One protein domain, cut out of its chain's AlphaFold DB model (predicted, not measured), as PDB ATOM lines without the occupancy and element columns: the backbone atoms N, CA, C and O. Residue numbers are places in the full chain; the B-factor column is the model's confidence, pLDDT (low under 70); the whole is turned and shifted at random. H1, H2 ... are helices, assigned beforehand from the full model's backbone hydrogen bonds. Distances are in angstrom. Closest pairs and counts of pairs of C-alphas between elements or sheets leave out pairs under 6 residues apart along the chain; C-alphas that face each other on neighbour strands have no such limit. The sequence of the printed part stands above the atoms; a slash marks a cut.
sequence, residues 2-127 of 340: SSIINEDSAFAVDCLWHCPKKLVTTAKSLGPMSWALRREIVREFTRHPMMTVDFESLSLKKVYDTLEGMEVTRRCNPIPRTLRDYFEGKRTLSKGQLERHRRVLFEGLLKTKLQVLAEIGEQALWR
ATOM      1  N   SER A   2     124.971 137.475  93.885       78.00
ATOM      2  CA  SER A   2     125.522 137.849  95.204       78.00
ATOM      3  C   SER A   2     125.238 136.842  96.326       78.00
ATOM      4  O   SER A   2     126.116 136.566  97.128       78.00
ATOM      5  N   SER A   3     124.053 136.224  96.356       80.75
ATOM      6  CA  SER A   3     123.731 135.186  97.347       80.75
ATOM      7  C   SER A   3     124.562 133.909  97.195       80.75
ATOM      8  O   SER A   3     124.862 133.288  98.201       80.75
ATOM      9  N   ILE A   4     124.924 133.525  95.967       83.69
ATOM     10  CA  ILE A   4     125.773 132.352  95.705       83.69
ATOM     11  C   ILE A   4     127.207 132.688  96.108       83.69
ATOM     12  O   ILE A   4     127.802 131.951  96.872       83.69
ATOM     13  N   ILE A   5     127.721 133.841  95.661       85.75
ATOM     14  CA  ILE A   5     129.093 134.286  95.950       85.75
ATOM     15  C   ILE A   5     129.347 134.377  97.460       85.75
ATOM     16  O   ILE A   5     130.417 133.999  97.918       85.75
ATOM     17  N   ASN A   6     128.362 134.844  98.232       84.69
ATOM     18  CA  ASN A   6     128.501 134.986  99.681       84.69
ATOM     19  C   ASN A   6     128.516 133.653 100.443       84.69
ATOM     20  O   ASN A   6     129.007 133.625 101.566       84.69
ATOM     21  N   GLU A   7     127.924 132.594  99.893       87.25
ATOM     22  CA  GLU A   7     127.796 131.300 100.582       87.25
ATOM     23  C   GLU A   7     128.791 130.262 100.018       87.25
ATOM     24  O   GLU A   7     129.232 129.393 100.761       87.25
ATOM     25  N   ASP A   8     129.182 130.364  98.740       88.94
ATOM     26  CA  ASP A   8     130.189 129.516  98.082       88.94
ATOM     27  C   ASP A   8     130.828 130.244  96.877       88.94
ATOM     28  O   ASP A   8     130.392 130.141  95.721       88.94
ATOM     29  N   SER A   9     131.863 131.043  97.150       90.88
ATOM     30  CA  SER A   9     132.559 131.827  96.124       90.88
ATOM     31  C   SER A   9     133.352 130.962  95.145       90.88
ATOM     32  O   SER A   9     133.445 131.319  93.972       90.88
ATOM     33  N   ALA A  10     133.904 129.834  95.604       92.25
ATOM     34  CA  ALA A  10     134.683 128.922  94.767       92.25
ATOM     35  C   ALA A  10     133.799 128.309  93.675       92.25
ATOM     36  O   ALA A  10     134.095 128.449  92.488       92.25
ATOM     37  N   PHE A  11     132.629 127.780  94.053       93.25
ATOM     38  CA  PHE A  11     131.661 127.253  93.093       93.25
ATOM     39  C   PHE A  11     131.218 128.297  92.059       93.25
ATOM     40  O   PHE A  11     131.063 127.985  90.873       93.25
ATOM     41  N   ALA A  12     131.012 129.549  92.483       93.38
ATOM     42  CA  ALA A  12     130.640 130.627  91.572       93.38
ATOM     43  C   ALA A  12     131.740 130.916  90.534       93.38
ATOM     44  O   ALA A  12     131.422 131.114  89.358       93.38
ATOM     45  N   VAL A  13     133.011 130.915  90.955       94.50
ATOM     46  CA  VAL A  13     134.176 131.103  90.074       94.50
ATOM     47  C   VAL A  13     134.302 129.944  89.086       94.50
ATOM     48  O   VAL A  13     134.407 130.188  87.883       94.50
ATOM     49  N   ASP A  14     134.187 128.698  89.547       93.56
ATOM     50  CA  ASP A  14     134.251 127.517  88.676       93.56
ATOM     51  C   ASP A  14     133.136 127.534  87.624       93.56
ATOM     52  O   ASP A  14     133.356 127.284  86.435       93.56
ATOM     53  N   CYS A  15     131.918 127.896  88.032       94.56
ATOM     54  CA  CYS A  15     130.801 128.030  87.107       94.56
ATOM     55  C   CYS A  15     131.028 129.131  86.066       94.56
ATOM     56  O   CYS A  15     130.614 128.971  84.914       94.56
ATOM     57  N   LEU A  16     131.670 130.239  86.447       94.44
ATOM     58  CA  LEU A  16     131.982 131.333  85.531       94.44
ATOM     59  C   LEU A  16     132.993 130.897  84.464       94.44
ATOM     60  O   LEU A  16     132.808 131.222  83.292       94.44
ATOM     61  N   TRP A  17     134.008 130.123  84.850       93.94
ATOM     62  CA  TRP A  17     135.013 129.600  83.923       93.94
ATOM     63  C   TRP A  17     134.467 128.505  83.007       93.94
ATOM     64  O   TRP A  17     134.704 128.530  81.799       93.94
ATOM     65  N   HIS A  18     133.705 127.556  83.553       92.31
ATOM     66  CA  HIS A  18     133.360 126.329  82.832       92.31
ATOM     67  C   HIS A  18     131.952 126.322  82.223       92.31
ATOM     68  O   HIS A  18     131.694 125.616  81.245       92.31
ATOM     69  N   CYS A  19     131.000 127.082  82.772       93.88
ATOM     70  CA  CYS A  19     129.620 127.094  82.277       93.88
ATOM     71  C   CYS A  19     128.894 128.449  82.437       93.88
ATOM     72  O   CYS A  19     127.732 128.480  82.869       93.88
ATOM     73  N   PRO A  20     129.492 129.571  81.981       94.62
ATOM     74  CA  PRO A  20     128.994 130.924  82.253       94.62
ATOM     75  C   PRO A  20     127.554 131.148  81.779       94.62
ATOM     76  O   PRO A  20     126.750 131.758  82.479       94.62
ATOM     77  N   LYS A  21     127.176 130.592  80.617       92.69
ATOM     78  CA  LYS A  21     125.802 130.695  80.095       92.69
ATOM     79  C   LYS A  21     124.776 130.085  81.056       92.69
ATOM     80  O   LYS A  21     123.755 130.709  81.333       92.69
ATOM     81  N   LYS A  22     125.044 128.885  81.587       92.12
ATOM     82  CA  LYS A  22     124.135 128.210  82.528       92.12
ATOM     83  C   LYS A  22     124.083 128.962  83.856       92.12
ATOM     84  O   LYS A  22     122.989 129.138  84.382       92.12
ATOM     85  N   LEU A  23     125.225 129.458  84.343       94.56
ATOM     86  CA  LEU A  23     125.290 130.279  85.554       94.56
ATOM     87  C   LEU A  23     124.408 131.524  85.426       94.56
ATOM     88  O   LEU A  23     123.589 131.784  86.304       94.56
ATOM     89  N   VAL A  24     124.524 132.262  84.317       90.44
ATOM     90  CA  VAL A  24     123.704 133.453  84.056       90.44
ATOM     91  C   VAL A  24     122.222 133.094  83.991       90.44
ATOM     92  O   VAL A  24     121.413 133.777  84.617       90.44
ATOM     93  N   THR A  25     121.843 132.018  83.298       87.38
ATOM     94  CA  THR A  25     120.440 131.578  83.230       87.38
ATOM     95  C   THR A  25     119.882 131.197  84.605       87.38
ATOM     96  O   THR A  25     118.802 131.661  84.968       87.38
ATOM     97  N   THR A  26     120.618 130.427  85.413       90.62
ATOM     98  CA  THR A  26     120.210 130.092  86.788       90.62
ATOM     99  C   THR A  26     120.167 131.343  87.677       90.62
ATOM    100  O   THR A  26     119.249 131.526  88.469       90.62
ATOM    101  N   ALA A  27     121.109 132.275  87.531       90.06
ATOM    102  CA  ALA A  27     121.078 133.529  88.278       90.06
ATOM    103  C   ALA A  27     119.872 134.404  87.900       90.06
ATOM    104  O   ALA A  27     119.281 135.030  88.782       90.06
ATOM    105  N   LYS A  28     119.493 134.431  86.614       84.06
ATOM    106  CA  LYS A  28     118.295 135.121  86.122       84.06
ATOM    107  C   LYS A  28     117.022 134.524  86.718       84.06
ATOM    108  O   LYS A  28     116.166 135.293  87.138       84.06
ATOM    109  N   SER A  29     116.912 133.197  86.841       83.00
ATOM    110  CA  SER A  29     115.721 132.575  87.444       83.00
ATOM    111  C   SER A  29     115.559 132.915  88.932       83.00
ATOM    112  O   SER A  29     114.435 133.094  89.402       83.00
ATOM    113  N   LEU A  30     116.669 133.087  89.658       85.44
ATOM    114  CA  LEU A  30     116.681 133.538  91.055       85.44
ATOM    115  C   LEU A  30     116.491 135.056  91.214       85.44
ATOM    116  O   LEU A  30     116.075 135.519  92.276       85.44
ATOM    117  N   GLY A  31     116.814 135.846  90.189       82.56
ATOM    118  CA  GLY A  31     116.829 137.313  90.224       82.56
ATOM    119  C   GLY A  31     115.552 137.954  90.788       82.56
ATOM    120  O   GLY A  31     115.667 138.770  91.704       82.56
ATOM    121  N   PRO A  32     114.348 137.555  90.339       75.25
ATOM    122  CA  PRO A  32     113.082 138.143  90.791       75.25
ATOM    123  C   PRO A  32     112.707 137.873  92.257       75.25
ATOM    124  O   PRO A  32     111.738 138.439  92.767       75.25
ATOM    125  N   MET A  33     113.434 136.996  92.949       82.38
ATOM    126  CA  MET A  33     113.147 136.618  94.332       82.38
ATOM    127  C   MET A  33     113.695 137.644  95.332       82.38
ATOM    128  O   MET A  33     114.708 138.306  95.085       82.38
ATOM    129  N   SER A  34     113.053 137.753  96.501       82.50
ATOM    130  CA  SER A  34     113.562 138.588  97.595       82.50
ATOM    131  C   SER A  34     114.925 138.088  98.081       82.50
ATOM    132  O   SER A  34     115.254 136.908  97.954       82.50
ATOM    133  N   TRP A  35     115.728 138.976  98.675       86.38
ATOM    134  CA  TRP A  35     117.031 138.597  99.231       86.38
ATOM    135  C   TRP A  35     116.926 137.455 100.251       86.38
ATOM    136  O   TRP A  35     117.684 136.492 100.158       86.38
ATOM    137  N   ALA A  36     115.952 137.532 101.163       88.31
ATOM    138  CA  ALA A  36     115.703 136.495 102.161       88.31
ATOM    139  C   ALA A  36     115.424 135.128 101.515       88.31
ATOM    140  O   ALA A  36     116.078 134.149 101.865       88.31
ATOM    141  N   LEU A  37     114.543 135.081 100.507       87.00
ATOM    142  CA  LEU A  37     114.215 133.840  99.803       87.00
ATOM    143  C   LEU A  37     115.413 133.292  99.016       87.00
ATOM    144  O   LEU A  37     115.676 132.097  99.047       87.00
ATOM    145  N   ARG A  38     116.192 134.158  98.352       91.56
ATOM    146  CA  ARG A  38     117.423 133.730  97.664       91.56
ATOM    147  C   ARG A  38     118.428 133.105  98.626       91.56
ATOM    148  O   ARG A  38     119.061 132.121  98.265       91.56
ATOM    149  N   ARG A  39     118.588 133.666  99.829       92.31
ATOM    150  CA  ARG A  39     119.469 133.090 100.855       92.31
ATOM    151  C   ARG A  39     118.975 131.736 101.339       92.31
ATOM    152  O   ARG A  39     119.788 130.839 101.510       92.31
ATOM    153  N   GLU A  40     117.672 131.585 101.547       92.25
ATOM    154  CA  GLU A  40     117.073 130.297 101.908       92.25
ATOM    155  C   GLU A  40     117.348 129.237 100.835       92.25
ATOM    156  O   GLU A  40     117.884 128.181 101.152       92.25
ATOM    157  N   ILE A  41     117.101 129.565  99.563       93.50
ATOM    158  CA  ILE A  41     117.370 128.678  98.421       93.50
ATOM    159  C   ILE A  41     118.844 128.281  98.349       93.50
ATOM    160  O   ILE A  41     119.151 127.109  98.165       93.50
ATOM    161  N   VAL A  42     119.768 129.238  98.494       94.75
ATOM    162  CA  VAL A  42     121.204 128.928  98.445       94.75
ATOM    163  C   VAL A  42     121.618 128.057  99.633       94.75
ATOM    164  O   VAL A  42     122.378 127.118  99.438       94.75
ATOM    165  N   ARG A  43     121.081 128.288 100.837       93.75
ATOM    166  CA  ARG A  43     121.336 127.425 102.007       93.75
ATOM    167  C   ARG A  43     120.792 126.011 101.834       93.75
ATOM    168  O   ARG A  43     121.403 125.059 102.305       93.75
ATOM    169  N   GLU A  44     119.629 125.864 101.210       95.12
ATOM    170  CA  GLU A  44     119.072 124.552 100.873       95.12
ATOM    171  C   GLU A  44     119.949 123.855  99.823       95.12
ATOM    172  O   GLU A  44     120.305 122.688  99.977       95.12
ATOM    173  N   PHE A  45     120.399 124.602  98.813       96.06
ATOM    174  CA  PHE A  45     121.308 124.118  97.779       96.06
ATOM    175  C   PHE A  45     122.666 123.659  98.326       96.06
ATOM    176  O   PHE A  45     123.120 122.578  97.958       96.06
ATOM    177  N   THR A  46     123.302 124.410  99.229       95.25
ATOM    178  CA  THR A  46     124.605 124.026  99.806       95.25
ATOM    179  C   THR A  46     124.525 122.780 100.689       95.25
ATOM    180  O   THR A  46     125.531 122.104 100.884       95.25
ATOM    181  N   ARG A  47     123.331 122.429 101.181       95.31
ATOM    182  CA  ARG A  47     123.068 121.190 101.936       95.31
ATOM    183  C   ARG A  47     122.694 120.003 101.050       95.31
ATOM    184  O   ARG A  47     122.582 118.887 101.551       95.31
ATOM    185  N   HIS A  48     122.459 120.226  99.760       95.12
ATOM    186  CA  HIS A  48     122.067 119.162  98.847       95.12
ATOM    187  C   HIS A  48     123.236 118.171  98.643       95.12
ATOM    188  O   HIS A  48     124.373 118.623  98.487       95.12
ATOM    189  N   PRO A  49     122.996 116.845  98.536       95.44
ATOM    190  CA  PRO A  49     124.056 115.842  98.354       95.44
ATOM    191  C   PRO A  49     125.020 116.133  97.195       95.44
ATOM    192  O   PRO A  49     126.213 115.866  97.276       95.44
ATOM    193  N   MET A  50     124.510 116.739  96.120       94.75
ATOM    194  CA  MET A  50     125.314 117.166  94.967       94.75
ATOM    195  C   MET A  50     126.380 118.226  95.302       94.75
ATOM    196  O   MET A  50     127.337 118.377  94.549       94.75
ATOM    197  N   MET A  51     126.211 118.970  96.397       95.00
ATOM    198  CA  MET A  51     127.172 119.961  96.887       95.00
ATOM    199  C   MET A  51     128.035 119.424  98.026       95.00
ATOM    200  O   MET A  51     129.206 119.773  98.101       95.00
ATOM    201  N   THR A  52     127.485 118.566  98.888       95.12
ATOM    202  CA  THR A  52     128.196 118.079 100.081       95.12
ATOM    203  C   THR A  52     129.110 116.884  99.814       95.12
ATOM    204  O   THR A  52     129.997 116.611 100.616       95.12
ATOM    205  N   VAL A  53     128.889 116.132  98.730       95.25
ATOM    206  CA  VAL A  53     129.761 115.013  98.350       95.25
ATOM    207  C   VAL A  53     131.005 115.542  97.639       95.25
ATOM    208  O   VAL A  53     130.911 116.157  96.575       95.25
ATOM    209  N   ASP A  54     132.180 115.237  98.189       95.00
ATOM    210  CA  ASP A  54     133.462 115.463  97.524       95.00
ATOM    211  C   ASP A  54     133.704 114.383  96.460       95.00
ATOM    212  O   ASP A  54     134.332 113.350  96.704       95.00
ATOM    213  N   PHE A  55     133.172 114.619  95.262       94.50
ATOM    214  CA  PHE A  55     133.318 113.700  94.138       94.50
ATOM    215  C   PHE A  55     134.778 113.507  93.707       94.50
ATOM    216  O   PHE A  55     135.098 112.440  93.180       94.50
ATOM    217  N   GLU A  56     135.663 114.486  93.917       92.12
ATOM    218  CA  GLU A  56     137.060 114.405  93.469       92.12
ATOM    219  C   GLU A  56     137.842 113.354  94.254       92.12
ATOM    220  O   GLU A  56     138.627 112.609  93.659       92.12
ATOM    221  N   SER A  57     137.546 113.217  95.550       94.62
ATOM    222  CA  SER A  57     138.124 112.185  96.419       94.62
ATOM    223  C   SER A  57     137.659 110.755  96.101       94.62
ATOM    224  O   SER A  57     138.293 109.777  96.507       94.62
ATOM    225  N   LEU A  58     136.550 110.597  95.371       95.94
ATOM    226  CA  LEU A  58     135.949 109.294  95.106       95.94
ATOM    227  C   LEU A  58     136.589 108.587  93.901       95.94
ATOM    228  O   LEU A  58     137.097 109.187  92.946       95.94
ATOM    229  N   SER A  59     136.511 107.252  93.917       95.56
ATOM    230  CA  SER A  59     136.797 106.451  92.726       95.56
ATOM    231  C   SER A  59     135.705 106.661  91.676       95.56
ATOM    232  O   SER A  59     134.542 106.879  92.013       95.56
ATOM    233  N   LEU A  60     136.049 106.532  90.390       95.06
ATOM    234  CA  LEU A  60     135.096 106.766  89.297       95.06
ATOM    235  C   LEU A  60     133.842 105.876  89.397       95.06
ATOM    236  O   LEU A  60     132.750 106.323  89.058       95.06
ATOM    237  N   LYS A  61     133.983 104.647  89.919       94.94
ATOM    238  CA  LYS A  61     132.852 103.748  90.197       94.94
ATOM    239  C   LYS A  61     131.952 104.284  91.313       94.94
ATOM    240  O   LYS A  61     130.749 104.366  91.118       94.94
ATOM    241  N   LYS A  62     132.526 104.731  92.438       96.75
ATOM    242  CA  LYS A  62     131.748 105.339  93.531       96.75
ATOM    243  C   LYS A  62     131.039 106.617  93.080       96.75
ATOM    244  O   LYS A  62     129.892 106.825  93.456       96.75
ATOM    245  N   VAL A  63     131.689 107.445  92.256       96.06
ATOM    246  CA  VAL A  63     131.054 108.621  91.635       96.06
ATOM    247  C   VAL A  63     129.849 108.193  90.795       96.06
ATOM    248  O   VAL A  63     128.768 108.746  90.976       96.06
ATOM    249  N   TYR A  64     130.014 107.192  89.925       95.75
ATOM    250  CA  TYR A  64     128.925 106.642  89.114       95.75
ATOM    251  C   TYR A  64     127.748 106.159  89.975       95.75
ATOM    252  O   TYR A  64     126.634 106.639  89.777       95.75
ATOM    253  N   ASP A  65     128.001 105.289  90.959       94.88
ATOM    254  CA  ASP A  65     126.954 104.694  91.802       94.88
ATOM    255  C   ASP A  65     126.214 105.774  92.619       94.88
ATOM    256  O   ASP A  65     124.988 105.767  92.725       94.88
ATOM    257  N   THR A  66     126.953 106.759  93.145       95.50
ATOM    258  CA  THR A  66     126.367 107.883  93.894       95.50
ATOM    259  C   THR A  66     125.452 108.711  92.992       95.50
ATOM    260  O   THR A  66     124.337 109.043  93.382       95.50
ATOM    261  N   LEU A  67     125.906 109.052  91.781       94.56
ATOM    262  CA  LEU A  67     125.149 109.881  90.843       94.56
ATOM    263  C   LEU A  67     123.914 109.162  90.296       94.56
ATOM    264  O   LEU A  67     122.859 109.782  90.177       94.56
ATOM    265  N   GLU A  68     124.017 107.873  89.980       91.81
ATOM    266  CA  GLU A  68     122.881 107.065  89.524       91.81
ATOM    267  C   GLU A  68     121.755 107.019  90.571       91.81
ATOM    268  O   GLU A  68     120.577 107.106  90.218       91.81
ATOM    269  N   GLY A  69     122.112 106.969  91.859       90.38
ATOM    270  CA  GLY A  69     121.155 106.987  92.966       90.38
ATOM    271  C   GLY A  69     120.446 108.328  93.194       90.38
ATOM    272  O   GLY A  69     119.455 108.369  93.923       90.38
ATOM    273  N   MET A  70     120.907 109.433  92.594       92.31
ATOM    274  CA  MET A  70     120.303 110.753  92.801       92.31
ATOM    275  C   MET A  70     119.185 111.050  91.800       92.31
ATOM    276  O   MET A  70     119.369 110.958  90.591       92.31
ATOM    277  N   GLU A  71     118.042 111.539  92.281       87.12
ATOM    278  CA  GLU A  71     116.889 111.860  91.427       87.12
ATOM    279  C   GLU A  71     117.214 112.884  90.323       87.12
ATOM    280  O   GLU A  71     116.748 112.757  89.187       87.12
ATOM    281  N   VAL A  72     118.072 113.871  90.612       84.00
ATOM    282  CA  VAL A  72     118.451 114.909  89.638       84.00
ATOM    283  C   VAL A  72     119.093 114.335  88.369       84.00
ATOM    284  O   VAL A  72     118.901 114.882  87.280       84.00
ATOM    285  N   THR A  73     119.798 113.203  88.452       82.25
ATOM    286  CA  THR A  73     120.485 112.620  87.288       82.25
ATOM    287  C   THR A  73     119.529 111.940  86.311       82.25
ATOM    288  O   THR A  73     119.915 111.674  85.170       82.25
ATOM    289  N   ARG A  74     118.262 111.740  86.694       84.50
ATOM    290  CA  ARG A  74     117.186 111.353  85.765       84.50
ATOM    291  C   ARG A  74     116.810 112.492  84.817       84.50
ATOM    292  O   ARG A  74     116.403 112.233  83.692       84.50
ATOM    293  N   ARG A  75     116.962 113.744  85.262       80.75
ATOM    294  CA  ARG A  75     116.582 114.955  84.514       80.75
ATOM    295  C   ARG A  75     117.772 115.614  83.822       80.75
ATOM    296  O   ARG A  75     117.664 116.037  82.676       80.75
ATOM    297  N   CYS A  76     118.919 115.679  84.495       86.94
ATOM    298  CA  CYS A  76     120.157 116.240  83.960       86.94
ATOM    299  C   CYS A  76     121.329 115.323  84.312       86.94
ATOM    300  O   CYS A  76     121.951 115.456  85.367       86.94
ATOM    301  N   ASN A  77     121.598 114.357  83.431       90.69
ATOM    302  CA  ASN A  77     122.583 113.317  83.684       90.69
ATOM    303  C   ASN A  77     124.001 113.769  83.283       90.69
ATOM    304  O   ASN A  77     124.244 113.970  82.090       90.69
ATOM    305  N   PRO A  78     124.949 113.901  84.229       94.38
ATOM    306  CA  PRO A  78     126.331 114.249  83.909       94.38
ATOM    307  C   PRO A  78     127.156 113.044  83.425       94.38
ATOM    308  O   PRO A  78     128.279 113.229  82.964       94.38
ATOM    309  N   ILE A  79     126.640 111.812  83.537       95.12
ATOM    310  CA  ILE A  79     127.363 110.579  83.212       95.12
ATOM    311  C   ILE A  79     127.318 110.345  81.694       95.12
ATOM    312  O   ILE A  79     126.237 110.089  81.147       95.12
ATOM    313  N   PRO A  80     128.471 110.348  80.994       94.69
ATOM    314  CA  PRO A  80     128.519 110.010  79.577       94.69
ATOM    315  C   PRO A  80     127.980 108.600  79.326       94.69
ATOM    316  O   PRO A  80     128.317 107.665  80.053       94.69
ATOM    317  N   ARG A  81     127.203 108.416  78.251       94.75
ATOM    318  CA  ARG A  81     126.626 107.108  77.889       94.75
ATOM    319  C   ARG A  81     127.678 105.995  77.830       94.75
ATOM    320  O   ARG A  81     127.458 104.925  78.370       94.75
ATOM    321  N   THR A  82     128.846 106.273  77.259       95.81
ATOM    322  CA  THR A  82     129.948 105.302  77.162       95.81
ATOM    323  C   THR A  82     130.514 104.882  78.516       95.81
ATOM    324  O   THR A  82     130.945 103.742  78.659       95.81
ATOM    325  N   LEU A  83     130.519 105.782  79.504       95.44
ATOM    326  CA  LEU A  83     130.955 105.468  80.864       95.44
ATOM    327  C   LEU A  83     129.913 104.602  81.585       95.44
ATOM    328  O   LEU A  83     130.278 103.696  82.328       95.44
ATOM    329  N   ARG A  84     128.627 104.841  81.315       95.25
ATOM    330  CA  ARG A  84     127.536 103.983  81.786       95.25
ATOM    331  C   ARG A  84     127.628 102.581  81.188       95.25
ATOM    332  O   ARG A  84     127.687 101.618  81.940       95.25
ATOM    333  N   ASP A  85     127.757 102.478  79.865       96.62
ATOM    334  CA  ASP A  85     127.918 101.193  79.169       96.62
ATOM    335  C   ASP A  85     129.119 100.398  79.719       96.62
ATOM    336  O   ASP A  85     129.062  99.175  79.820       96.62
ATOM    337  N   TYR A  86     130.201 101.084  80.108       96.94
ATOM    338  CA  TYR A  86     131.350 100.458  80.763       96.94
ATOM    339  C   TYR A  86     131.005  99.860  82.131       96.94
ATOM    340  O   TYR A  86     131.312  98.696  82.384       96.94
ATOM    341  N   PHE A  87     130.342 100.617  83.007       96.12
ATOM    342  CA  PHE A  87     129.965 100.122  84.335       96.12
ATOM    343  C   PHE A  87     128.835  99.088  84.318       96.12
ATOM    344  O   PHE A  87     128.747  98.285  85.242       96.12
ATOM    345  N   GLU A  88     128.025  99.068  83.262       94.94
ATOM    346  CA  GLU A  88     127.020  98.034  82.989       94.94
ATOM    347  C   GLU A  88     127.615  96.780  82.315       94.94
ATOM    348  O   GLU A  88     126.883  95.846  81.993       94.94
ATOM    349  N   GLY A  89     128.930  96.743  82.058       95.81
ATOM    350  CA  GLY A  89     129.610  95.599  81.438       95.81
ATOM    351  C   GLY A  89     129.375  95.447  79.930       95.81
ATOM    352  O   GLY A  89     129.787  94.453  79.338       95.81
ATOM    353  N   LYS A  90     128.749  96.432  79.280       96.50
ATOM    354  CA  LYS A  90     128.448  96.434  77.836       96.50
ATOM    355  C   LYS A  90     129.641  96.848  76.978       96.50
ATOM    356  O   LYS A  90     129.631  96.647  75.764       96.50
ATOM    357  N   ARG A  91     130.654  97.478  77.578       95.69
ATOM    358  CA  ARG A  91     131.827  98.003  76.873       95.69
ATOM    359  C   ARG A  91     133.078  97.938  77.740       95.69
ATOM    360  O   ARG A  91     133.017  98.143  78.944       95.69
ATOM    361  N   THR A  92     134.237  97.750  77.118       96.38
ATOM    362  CA  THR A  92     135.544  97.923  77.765       96.38
ATOM    363  C   THR A  92     136.146  99.280  77.391       96.38
ATOM    364  O   THR A  92     136.013  99.750  76.259       96.38
ATOM    365  N   LEU A  93     136.785  99.942  78.358       96.19
ATOM    366  CA  LEU A  93     137.463 101.225  78.169       96.19
ATOM    367  C   LEU A  93     138.904 101.128  78.673       96.19
ATOM    368  O   LEU A  93     139.171 100.504  79.700       96.19
ATOM    369  N   SER A  94     139.834 101.761  77.960       96.75
ATOM    370  CA  SER A  94     141.226 101.880  78.397       96.75
ATOM    371  C   SER A  94     141.364 102.883  79.548       96.75
ATOM    372  O   SER A  94     140.519 103.761  79.730       96.75
ATOM    373  N   LYS A  95     142.479 102.823  80.293       95.56
ATOM    374  CA  LYS A  95     142.770 103.794  81.367       95.56
ATOM    375  C   LYS A  95     142.710 105.245  80.872       95.56
ATOM    376  O   LYS A  95     142.088 106.083  81.511       95.56
ATOM    377  N   GLY A  96     143.279 105.531  79.698       96.00
ATOM    378  CA  GLY A  96     143.230 106.875  79.108       96.00
ATOM    379  C   GLY A  96     141.812 107.329  78.741       96.00
ATOM    380  O   GLY A  96     141.471 108.498  78.915       96.00
ATOM    381  N   GLN A  97     140.952 106.412  78.280       96.50
ATOM    382  CA  GLN A  97     139.540 106.711  78.014       96.50
ATOM    383  C   GLN A  97     138.761 106.975  79.306       96.50
ATOM    384  O   GLN A  97     137.935 107.887  79.332       96.50
ATOM    385  N   LEU A  98     139.041 106.221  80.374       95.75
ATOM    386  CA  LEU A  98     138.438 106.439  81.690       95.75
ATOM    387  C   LEU A  98     138.814 107.810  82.258       95.75
ATOM    388  O   LEU A  98     137.922 108.541  82.678       95.75
ATOM    389  N   GLU A  99     140.083 108.213  82.179       94.38
ATOM    390  CA  GLU A  99     140.520 109.546  82.624       94.38
ATOM    391  C   GLU A  99     139.888 110.676  81.805       94.38
ATOM    392  O   GLU A  99     139.447 111.690  82.353       94.38
ATOM    393  N   ARG A 100     139.756 110.497  80.485       95.38
ATOM    394  CA  ARG A 100     139.026 111.454  79.644       95.38
ATOM    395  C   ARG A 100     137.559 111.564  80.066       95.38
ATOM    396  O   ARG A 100     137.045 112.673  80.192       95.38
ATOM    397  N   HIS A 101     136.879 110.438  80.274       95.19
ATOM    398  CA  HIS A 101     135.481 110.436  80.701       95.19
ATOM    399  C   HIS A 101     135.293 110.975  82.115       95.19
ATOM    400  O   HIS A 101     134.282 111.629  82.355       95.19
ATOM    401  N   ARG A 102     136.274 110.782  83.006       94.69
ATOM    402  CA  ARG A 102     136.323 111.439  84.311       94.69
ATOM    403  C   ARG A 102     136.256 112.952  84.118       94.69
ATOM    404  O   ARG A 102     135.297 113.556  84.575       94.69
ATOM    405  N   ARG A 103     137.169 113.560  83.352       92.50
ATOM    406  CA  ARG A 103     137.156 115.020  83.109       92.50
ATOM    407  C   ARG A 103     135.812 115.524  82.571       92.50
ATOM    408  O   ARG A 103     135.245 116.451  83.135       92.50
ATOM    409  N   VAL A 104     135.265 114.859  81.549       93.81
ATOM    410  CA  VAL A 104     133.957 115.222  80.963       93.81
ATOM    411  C   VAL A 104     132.826 115.131  81.993       93.81
ATOM    412  O   VAL A 104     131.950 115.994  82.024       93.81
ATOM    413  N   LEU A 105     132.833 114.101  82.843       94.69
ATOM    414  CA  LEU A 105     131.854 113.946  83.915       94.69
ATOM    415  C   LEU A 105     131.946 115.100  84.920       94.69
ATOM    416  O   LEU A 105     130.915 115.670  85.268       94.69
ATOM    417  N   PHE A 106     133.153 115.486  85.345       91.44
ATOM    418  CA  PHE A 106     133.347 116.586  86.298       91.44
ATOM    419  C   PHE A 106     132.958 117.953  85.714       91.44
ATOM    420  O   PHE A 106     132.308 118.746  86.393       91.44
ATOM    421  N   GLU A 107     133.217 118.200  84.428       88.06
ATOM    422  CA  GLU A 107     132.671 119.374  83.729       88.06
ATOM    423  C   GLU A 107     131.131 119.350  83.675       88.06
ATOM    424  O   GLU A 107     130.464 120.381  83.818       88.06
ATOM    425  N   GLY A 108     130.543 118.164  83.489       93.38
ATOM    426  CA  GLY A 108     129.097 117.944  83.539       93.38
ATOM    427  C   GLY A 108     128.495 118.205  84.922       93.38
ATOM    428  O   GLY A 108     127.399 118.763  85.010       93.38
ATOM    429  N   LEU A 109     129.222 117.878  85.997       94.69
ATOM    430  CA  LEU A 109     128.763 118.052  87.377       94.69
ATOM    431  C   LEU A 109     128.440 119.509  87.708       94.69
ATOM    432  O   LEU A 109     127.423 119.758  88.350       94.69
ATOM    433  N   LEU A 110     129.227 120.481  87.234       93.75
ATOM    434  CA  LEU A 110     128.931 121.906  87.455       93.75
ATOM    435  C   LEU A 110     127.578 122.311  86.850       93.75
ATOM    436  O   LEU A 110     126.782 123.009  87.481       93.75
ATOM    437  N   LYS A 111     127.265 121.810  85.648       93.50
ATOM    438  CA  LYS A 111     125.971 122.063  84.995       93.50
ATOM    439  C   LYS A 111     124.823 121.405  85.759       93.50
ATOM    440  O   LYS A 111     123.779 122.039  85.925       93.50
ATOM    441  N   THR A 112     125.018 120.181  86.249       94.69
ATOM    442  CA  THR A 112     124.034 119.481  87.086       94.69
ATOM    443  C   THR A 112     123.833 120.194  88.428       94.69
ATOM    444  O   THR A 112     122.692 120.391  88.830       94.69
ATOM    445  N   LYS A 113     124.892 120.688  89.084       95.88
ATOM    446  CA  LYS A 113     124.807 121.522  90.300       95.88
ATOM    447  C   LYS A 113     123.962 122.780  90.063       95.88
ATOM    448  O   LYS A 113     123.018 123.043  90.802       95.88
ATOM    449  N   LEU A 114     124.220 123.520  88.983       94.88
ATOM    450  CA  LEU A 114     123.405 124.688  88.616       94.88
ATOM    451  C   LEU A 114     121.952 124.334  88.270       94.88
ATOM    452  O   LEU A 114     121.068 125.178  88.431       94.88
ATOM    453  N   GLN A 115     121.702 123.120  87.776       93.19
ATOM    454  CA  GLN A 115     120.352 122.608  87.557       93.19
ATOM    455  C   GLN A 115     119.638 122.322  88.886       93.19
ATOM    456  O   GLN A 115     118.504 122.759  89.036       93.19
ATOM    457  N   VAL A 116     120.303 121.692  89.864       94.75
ATOM    458  CA  VAL A 116     119.758 121.514  91.225       94.75
ATOM    459  C   VAL A 116     119.362 122.864  91.820       94.75
ATOM    460  O   VAL A 116     118.241 123.026  92.290       94.75
ATOM    461  N   LEU A 117     120.249 123.864  91.756       94.94
ATOM    462  CA  LEU A 117     119.952 125.203  92.271       94.94
ATOM    463  C   LEU A 117     118.730 125.832  91.580       94.94
ATOM    464  O   LEU A 117     117.902 126.465  92.238       94.94
ATOM    465  N   ALA A 118     118.605 125.659  90.262       90.50
ATOM    466  CA  ALA A 118     117.446 126.137  89.518       90.50
ATOM    467  C   ALA A 118     116.151 125.427  89.950       90.50
ATOM    468  O   ALA A 118     115.133 126.094  90.099       90.50
ATOM    469  N   GLU A 119     116.198 124.114  90.191       89.50
ATOM    470  CA  GLU A 119     115.053 123.313  90.646       89.50
ATOM    471  C   GLU A 119     114.611 123.683  92.062       89.50
ATOM    472  O   GLU A 119     113.420 123.884  92.282       89.50
ATOM    473  N   ILE A 120     115.547 123.852  93.000       92.31
ATOM    474  CA  ILE A 120     115.237 124.337  94.355       92.31
ATOM    475  C   ILE A 120     114.614 125.735  94.271       92.31
ATOM    476  O   ILE A 120     113.606 126.017  94.915       92.31
ATOM    477  N   GLY A 121     115.176 126.611  93.431       89.25
ATOM    478  CA  GLY A 121     114.608 127.932  93.183       89.25
ATOM    479  C   GLY A 121     113.188 127.863  92.623       89.25
ATOM    480  O   GLY A 121     112.299 128.560  93.105       89.25
ATOM    481  N   GLU A 122     112.950 126.999  91.639       83.12
ATOM    482  CA  GLU A 122     111.628 126.772  91.062       83.12
ATOM    483  C   GLU A 122     110.645 126.232  92.112       83.12
ATOM    484  O   GLU A 122     109.566 126.794  92.274       83.12
ATOM    485  N   GLN A 123     111.022 125.232  92.906       85.00
ATOM    486  CA  GLN A 123     110.195 124.717  94.003       85.00
ATOM    487  C   GLN A 123     109.862 125.803  95.031       85.00
ATOM    488  O   GLN A 123     108.707 125.952  95.426       85.00
ATOM    489  N   ALA A 124     110.837 126.622  95.421       85.81
ATOM    490  CA  ALA A 124     110.624 127.744  96.331       85.81
ATOM    491  C   ALA A 124     109.706 128.830  95.736       85.81
ATOM    492  O   ALA A 124     108.970 129.510  96.464       85.81
ATOM    493  N   LEU A 125     109.702 128.992  94.410       78.19
ATOM    494  CA  LEU A 125     108.694 129.795  93.726       78.19
ATOM    495  C   LEU A 125     107.314 129.139  93.775       78.19
ATOM    496  O   LEU A 125     106.330 129.850  93.938       78.19
ATOM    497  N   TRP A 126     107.209 127.821  93.695       77.81
ATOM    498  CA  TRP A 126     105.918 127.139  93.792       77.81
ATOM    499  C   TRP A 126     105.336 127.100  95.201       77.81
ATOM    500  O   TRP A 126     104.115 127.040  95.333       77.81
ATOM    501  N   ARG A 127     106.176 127.224  96.237       81.31
ATOM    502  CA  ARG A 127     105.720 127.262  97.633       81.31
ATOM    503  C   ARG A 127     104.629 128.320  97.836       81.31
ATOM    504  O   ARG A 127     104.866 129.525  97.641       81.31
TER     505      ARG A 127
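This is residues 2 to 127 of the 340 residues of an uncharacterized protein of Candidatus Thiomargarita nelsonii (UniProt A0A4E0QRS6). One long helix, H9, runs through the domain as a spine, and eight shorter helices are gathered along it: H2 packs on its middle at residues 107 to 111, H3 and H4 pack farther on, at residues 111 to 122 and 116 to 124, with H1 on H4, the short H5 and H7 meet it within residues 112 to 116, and H6 and H8 lie near its first half. H9 is the last element, and its length lies along the longest axis. The printed part has 126 residues with nine named helices, H1 to H9 in chain order, and no named strand; its class is all helix. It is compact, with a radius of gyration of the C-alphas of 15.7 A, yet elongated, with spans of 50 by 28 by 23 A.

H1, residues 2 to 7, touches H4, residues 35 to 46, at a steep tilt of 42 degrees, the same way; the closest C-alphas, of Ser 3 and Arg 39, are 5.9 A apart. H2, residues 9 to 18, touches H9, residues 95 to 126, with residues 107 to 111 of H9 alone, at a steep tilt of 62 degrees; the closest C-alphas are those of Cys 15 and Leu 110, 6.4 A. H3, residues 20 to 30, touches residues 111 to 122 of H9 at a shallow tilt of 19 degrees, the same way, closest at the C-alphas of Thr 26 and Ala 118, 5.5 A. H4 touches residues 116 to 124 of H9, opposite ways, at a shallow tilt of 34.9 degrees, only just short of steep; the closest C-alphas, of Phe 45 and Leu 117, are 5.8 A apart. H5, residues 49 to 52, and H7, residues 72 to 75, each only just touch H9, with 3 pairs of C-alphas within 8 A; the closest are Met 50 and Lys 113, 6.4 A, and Val 72 and Val 116, 6.9 A. H6, residues 60 to 68, and H8, residues 81 to 87, are each close to H9 but not clearly touching. H9 is the hub, touching five helices. Every O i to N i+4 pair is within hydrogen-bond range in H2, H3, H4, H6 and H8, against 1 of 2 in H1 and 26 of 28 in H9; H5 and H7 are too short for such a pair.

H1 begins at C-alpha 2, (125.522, 137.849, 95.204). H3 is 15.4 A and H4 16.4 A from first to last C-alpha. H9 is 45.4 A long, from C-alpha 95 at (142.770, 103.794, 81.367) to C-alpha 126 at (105.918, 127.139, 93.792), with a kink of 26 degrees near residue 107.

The C-alphas farthest apart, of Ser 34 and Thr 92, are 50.3 A apart. The printed part has no cut and no long link. Its mean pLDDT is 91.6, and no printed residue is under 70.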